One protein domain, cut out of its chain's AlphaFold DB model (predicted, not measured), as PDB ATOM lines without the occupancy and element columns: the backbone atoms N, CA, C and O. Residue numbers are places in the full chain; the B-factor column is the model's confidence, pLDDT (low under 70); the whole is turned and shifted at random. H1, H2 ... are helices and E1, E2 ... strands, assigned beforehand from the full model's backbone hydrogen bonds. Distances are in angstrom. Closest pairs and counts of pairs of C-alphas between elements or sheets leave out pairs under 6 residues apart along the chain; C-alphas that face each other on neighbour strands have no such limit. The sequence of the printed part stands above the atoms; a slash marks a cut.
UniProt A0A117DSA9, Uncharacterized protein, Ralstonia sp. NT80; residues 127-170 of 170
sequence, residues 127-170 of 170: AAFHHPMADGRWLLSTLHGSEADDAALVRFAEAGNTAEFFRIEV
ATOM      1  N   ALA A 127     185.023 220.386 153.175       91.06
ATOM      2  CA  ALA A 127     185.617 219.089 152.903       91.06
ATOM      3  C   ALA A 127     184.977 218.467 151.655       91.06
ATOM      4  O   ALA A 127     183.754 218.389 151.544       91.06
ATOM      5  N   ALA A 128     185.817 218.004 150.732       94.19
ATOM      6  CA  ALA A 128     185.408 217.122 149.653       94.19
ATOM      7  C   ALA A 128     185.522 215.673 150.138       94.19
ATOM      8  O   ALA A 128     186.603 215.216 150.514       94.19
ATOM      9  N   PHE A 129     184.410 214.951 150.131       95.12
ATOM     10  CA  PHE A 129     184.355 213.525 150.413       95.12
ATOM     11  C   PHE A 129     184.609 212.746 149.134       95.12
ATOM     12  O   PHE A 129     184.032 213.049 148.095       95.12
ATOM     13  N   HIS A 130     185.487 211.753 149.214       96.44
ATOM     14  CA  HIS A 130     185.840 210.861 148.121       96.44
ATOM     15  C   HIS A 130     185.311 209.465 148.439       96.44
ATOM     16  O   HIS A 130     185.832 208.786 149.327       96.44
ATOM     17  N   HIS A 131     184.300 209.041 147.686       94.81
ATOM     18  CA  HIS A 131     183.682 207.728 147.811       94.81
ATOM     19  C   HIS A 131     184.110 206.831 146.643       94.81
ATOM     20  O   HIS A 131     183.978 207.239 145.485       94.81
ATOM     21  N   PRO A 132     184.624 205.623 146.910       94.62
ATOM     22  CA  PRO A 132     184.948 204.670 145.862       94.62
ATOM     23  C   PRO A 132     183.668 204.175 145.176       94.62
ATOM     24  O   PRO A 132     182.706 203.798 145.840       94.62
ATOM     25  N   MET A 133     183.677 204.134 143.844       93.81
ATOM     26  CA  MET A 133     182.611 203.545 143.023       93.81
ATOM     27  C   MET A 133     182.973 202.113 142.599       93.81
ATOM     28  O   MET A 133     184.154 201.731 142.601       93.81
ATOM     29  N   ALA A 134     181.977 201.315 142.213       91.62
ATOM     30  CA  ALA A 134     182.158 199.923 141.797       91.62
ATOM     31  C   ALA A 134     183.059 199.765 140.557       91.62
ATOM     32  O   ALA A 134     183.773 198.774 140.434       91.62
ATOM     33  N   ASP A 135     183.073 200.754 139.665       90.56
ATOM     34  CA  ASP A 135     183.840 200.743 138.412       90.56
ATOM     35  C   ASP A 135     185.276 201.286 138.537       90.56
ATOM     36  O   ASP A 135     185.952 201.515 137.534       90.56
ATOM     37  N   GLY A 136     185.748 201.507 139.764       90.12
ATOM     38  CA  GLY A 136     187.091 202.021 140.042       90.12
ATOM     39  C   GLY A 136     187.167 203.542 140.195       90.12
ATOM     40  O   GLY A 136     188.093 204.018 140.856       90.12
ATOM     41  N   ARG A 137     186.171 204.295 139.710       94.31
ATOM     42  CA  ARG A 137     186.122 205.761 139.827       94.31
ATOM     43  C   ARG A 137     185.842 206.225 141.258       94.31
ATOM     44  O   ARG A 137     185.597 205.425 142.168       94.31
ATOM     45  N   TRP A 138     185.879 207.539 141.448       95.50
ATOM     46  CA  TRP A 138     185.591 208.213 142.709       95.50
ATOM     47  C   TRP A 138     184.453 209.210 142.548       95.50
ATOM     48  O   TRP A 138     184.536 210.122 141.726       95.50
ATOM     49  N   LEU A 139     183.429 209.082 143.387       94.56
ATOM     50  CA  LEU A 139     182.425 210.118 143.578       94.56
ATOM     51  C   LEU A 139     182.961 211.144 144.578       94.56
ATOM     52  O   LEU A 139     183.266 210.813 145.723       94.56
ATOM     53  N   LEU A 140     183.069 212.389 144.135       94.06
ATOM     54  CA  LEU A 140     183.382 213.544 144.962       94.06
ATOM     55  C   LEU A 140     182.085 214.248 145.345       94.06
ATOM     56  O   LEU A 140     181.261 214.530 144.474       94.06
ATOM     57  N   SER A 141     181.936 214.552 146.630       91.19
ATOM     58  CA  SER A 141     180.747 215.194 147.190       91.19
ATOM     59  C   SER A 141     181.126 216.182 148.292       91.19
ATOM     60  O   SER A 141     182.072 215.951 149.038       91.19
ATOM     61  N   THR A 142     180.381 217.277 148.430       88.06
ATOM     62  CA  THR A 142     180.423 218.125 149.641       88.06
ATOM     63  C   THR A 142     179.383 217.706 150.680       88.06
ATOM     64  O   THR A 142     179.370 218.227 151.791       88.06
ATOM     65  N   LEU A 143     178.482 216.794 150.310       83.31
ATOM     66  CA  LEU A 143     177.501 216.189 151.199       83.31
ATOM     67  C   LEU A 143     178.137 215.007 151.925       83.31
ATOM     68  O   LEU A 143     178.839 214.211 151.302       83.31
ATOM     69  N   HIS A 144     177.823 214.885 153.209       76.62
ATOM     70  CA  HIS A 144     178.099 213.703 154.009       76.62
ATOM     71  C   HIS A 144     176.923 213.444 154.948       76.62
ATOM     72  O   HIS A 144     176.265 214.382 155.408       76.62
ATOM     73  N   GLY A 145     176.677 212.178 155.260       76.75
ATOM     74  CA  GLY A 145     175.638 211.780 156.200       76.75
ATOM     75  C   GLY A 145     176.047 210.574 157.029       76.75
ATOM     76  O   GLY A 145     177.218 210.375 157.363       76.75
ATOM     77  N   SER A 146     175.054 209.771 157.399       79.94
ATOM     78  CA  SER A 146     175.307 208.432 157.918       79.94
ATOM     79  C   SER A 146     175.947 207.544 156.842       79.94
ATOM     80  O   SER A 146     175.913 207.851 155.653       79.94
ATOM     81  N   GLU A 147     176.491 206.394 157.240       74.69
ATOM     82  CA  GLU A 147     176.988 205.382 156.293       74.69
ATOM     83  C   GLU A 147     175.916 204.970 155.264       74.69
ATOM     84  O   GLU A 147     176.211 204.781 154.085       74.69
ATOM     85  N   ALA A 148     174.648 204.902 155.687       77.56
ATOM     86  CA  ALA A 148     173.531 204.594 154.801       77.56
ATOM     87  C   ALA A 148     173.273 205.704 153.769       77.56
ATOM     88  O   ALA A 148     172.966 205.392 152.614       77.56
ATOM     89  N   ASP A 149     173.422 206.969 154.174       84.75
ATOM     90  CA  ASP A 149     173.266 208.125 153.288       84.75
ATOM     91  C   ASP A 149     174.396 208.161 152.259       84.75
ATOM     92  O   ASP A 149     174.139 208.256 151.063       84.75
ATOM     93  N   ASP A 150     175.640 207.975 152.700       84.75
ATOM     94  CA  ASP A 150     176.810 207.986 151.820       84.75
ATOM     95  C   ASP A 150     176.754 206.834 150.800       84.75
ATOM     96  O   ASP A 150     177.001 207.031 149.608       84.75
ATOM     97  N   ALA A 151     176.315 205.644 151.224       86.00
ATOM     98  CA  ALA A 151     176.063 204.530 150.312       86.00
ATOM     99  C   ALA A 151     174.913 204.824 149.327       86.00
ATOM    100  O   ALA A 151     174.935 204.356 148.186       86.00
ATOM    101  N   ALA A 152     173.895 205.589 149.739       87.75
ATOM    102  CA  ALA A 152     172.821 206.017 148.846       87.75
ATOM    103  C   ALA A 152     173.311 207.034 147.805       87.75
ATOM    104  O   ALA A 152     172.905 206.927 146.648       87.75
ATOM    105  N   LEU A 153     174.215 207.949 148.177       87.75
ATOM    106  CA  LEU A 153     174.851 208.889 147.245       87.75
ATOM    107  C   LEU A 153     175.620 208.144 146.147       87.75
ATOM    108  O   LEU A 153     175.438 208.437 144.964       87.75
ATOM    109  N   VAL A 154     176.418 207.137 146.521       89.00
ATOM    110  CA  VAL A 154     177.157 206.308 145.554       89.00
ATOM    111  C   VAL A 154     176.198 205.582 144.613       89.00
ATOM    112  O   VAL A 154     176.329 205.725 143.400       89.00
ATOM    113  N   ARG A 155     175.175 204.891 145.139       91.25
ATOM    114  CA  ARG A 155     174.172 204.196 144.307       91.25
ATOM    115  C   ARG A 155     173.438 205.142 143.357       91.25
ATOM    116  O   ARG A 155     173.159 204.781 142.215       91.25
ATOM    117  N   PHE A 156     173.112 206.346 143.821       89.75
ATOM    118  CA  PHE A 156     172.457 207.360 143.002       89.75
ATOM    119  C   PHE A 156     173.340 207.780 141.820       89.75
ATOM    120  O   PHE A 156     172.848 207.830 140.691       89.75
ATOM    121  N   ALA A 157     174.634 208.013 142.064       89.06
ATOM    122  CA  ALA A 157     175.608 208.346 141.026       89.06
ATOM    123  C   ALA A 157     175.881 207.172 140.066       89.06
ATOM    124  O   ALA A 157     175.966 207.370 138.856       89.06
ATOM    125  N   GLU A 158     175.972 205.941 140.577       90.75
ATOM    126  CA  GLU A 158     176.171 204.727 139.771       90.75
ATOM    127  C   GLU A 158     174.992 204.433 138.837       90.75
ATOM    128  O   GLU A 158     175.189 203.918 137.738       90.75
ATOM    129  N   ALA A 159     173.777 204.835 139.215       90.88
ATOM    130  CA  ALA A 159     172.605 204.793 138.340       90.88
ATOM    131  C   ALA A 159     172.632 205.854 137.213       90.88
ATOM    132  O   ALA A 159     171.669 205.969 136.458       90.88
ATOM    133  N   GLY A 160     173.717 206.628 137.087       86.12
ATOM    134  CA  GLY A 160     173.906 207.640 136.046       86.12
ATOM    135  C   GLY A 160     173.317 209.008 136.382       86.12
ATOM    136  O   GLY A 160     173.323 209.897 135.531       86.12
ATOM    137  N   ASN A 161     172.818 209.202 137.604       86.69
ATOM    138  CA  ASN A 161     172.275 210.490 138.018       86.69
ATOM    139  C   ASN A 161     173.394 211.442 138.455       86.69
ATOM    140  O   ASN A 161     174.354 211.049 139.116       86.69
ATOM    141  N   THR A 162     173.238 212.727 138.145       79.31
ATOM    142  CA  THR A 162     174.170 213.785 138.550       79.31
ATOM    143  C   THR A 162     173.456 214.832 139.389       79.31
ATOM    144  O   THR A 162     172.307 215.170 139.111       79.31
ATOM    145  N   ALA A 163     174.152 215.393 140.372       79.81
ATOM    146  CA  ALA A 163     173.720 216.572 141.115       79.81
ATOM    147  C   ALA A 163     174.834 217.621 141.069       79.81
ATOM    148  O   ALA A 163     175.995 217.274 140.866       79.81
ATOM    149  N   GLU A 164     174.497 218.893 141.285       79.81
ATOM    150  CA  GLU A 164     175.466 220.003 141.286       79.81
ATOM    151  C   GLU A 164     176.625 219.781 142.275       79.81
ATOM    152  O   GLU A 164     177.753 220.201 142.037       79.81
ATOM    153  N   PHE A 165     176.364 219.046 143.357       78.00
ATOM    154  CA  PHE A 165     177.337 218.731 144.402       78.00
ATOM    155  C   PHE A 165     178.197 217.499 144.095       78.00
ATOM    156  O   PHE A 165     179.021 217.130 144.929       78.00
ATOM    157  N   PHE A 166     178.004 216.846 142.941       84.94
ATOM    158  CA  PHE A 166     178.711 215.626 142.562       84.94
ATOM    159  C   PHE A 166     179.697 215.866 141.432       84.94
ATOM    160  O   PHE A 166     179.387 216.467 140.404       84.94
ATOM    161  N   ARG A 167     180.882 215.286 141.586       87.94
ATOM    162  CA  ARG A 167     181.860 215.169 140.510       87.94
ATOM    163  C   ARG A 167     182.413 213.758 140.494       87.94
ATOM    164  O   ARG A 167     182.772 213.234 141.537       87.94
ATOM    165  N   ILE A 168     182.517 213.156 139.317       85.31
ATOM    166  CA  ILE A 168     183.169 211.855 139.171       85.31
ATOM    167  C   ILE A 168     184.601 212.083 138.691       85.31
ATOM    168  O   ILE A 168     184.828 212.798 137.713       85.31
ATOM    169  N   GLU A 169     185.563 211.490 139.388       90.00
ATOM    170  CA  GLU A 169     186.969 211.457 138.986       90.00
ATOM    171  C   GLU A 169     187.398 210.023 138.670       90.00
ATOM    172  O   GLU A 169     186.891 209.068 139.261       90.00
ATOM    173  N   VAL A 170     188.322 209.893 137.718       77.25
ATOM    174  CA  VAL A 170     188.997 208.630 137.390       77.25
ATOM    175  C   VAL A 170     190.130 208.393 138.383       77.25
ATOM    176  O   VAL A 170     190.795 209.387 138.767       77.25
TER     177      VAL A 170
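Overview. This is residues 127 to 170 of the 170 residues of an uncharacterized protein of Ralstonia sp. NT80 (UniProt A0A117DSA9). This is a small two-layer domain: a sheet of three short strands makes one layer, and the single helix H1 lies crosswise over one of its faces, with no named helix over the other. A hairpin, E1 and E2, comes first, the chain then passes through H1, and E3 folds back beside E2 to complete the sheet. The printed part has 44 residues with one named helix and three named strands, in the order E1, E2, H1, E3 along the chain; the sheet's order is E1, E2, E3, all antiparallel, and the class is mixed, helices and strands. It is compact and rounded, with a radius of gyration of the C-alphas of 9.3 A and spans of 23 by 19 by 17 A.

Arrangement. E1, residues 128 to 132, and E2, residues 138 to 141, form a hairpin, antiparallel at 149 degrees between their directions. N 129 and O 141, 2.8 A apart, and N 131 and O 139, 2.8 A apart, are within hydrogen-bond range across this pair. E3, residues 166 to 169, is the antiparallel neighbour of E2 at 153 degrees, with N 140 and O 167 at 2.7 A and N 167 and O 140 at 3.0 A. E1 and E3 are the edge strands, and E2 is the inner strand. H1, residues 147 to 158, is on the sheet at a height of 9.6 A over it. It lies over E1 and E2 and runs across the strands, at 69 degrees to E1 on the local plane. The closest C-alphas of E2 and H1 are those of Leu 139 and Val 154, 6.8 A apart. The closest of E1 and H1 are those of His 131 and Val 154, 7.0 A apart. H1 and E3 are near each other, with 5 pairs of C-alphas within 10 A. In H1 every O i to N i+4 pair is within hydrogen-bond range.

Along the chain. E1 runs from Ala 128, with its C-alpha at (185.408, 217.122, 149.653), to Pro 132, over 13.0 A. E2 runs from Trp 138 to Ser 141. H1, from Glu 147 with its C-alpha at (176.988, 205.382, 156.293) to Glu 158, is 16.6 A long. E3 runs from Phe 166 to Glu 169, whose C-alpha is at (186.969, 211.457, 138.986).

Size, cuts and confidence. The two C-alphas farthest apart are those of Ser 146 and Val 170, at 24.7 A. The links E1 to E2 and E2 to H1 are tight, and the link H1 to E3, 7 residues, is short. The printed part has no cut and ends at residue 170, the chain's last. The mean pLDDT of the printed part is 87.4, and no printed residue is under 70.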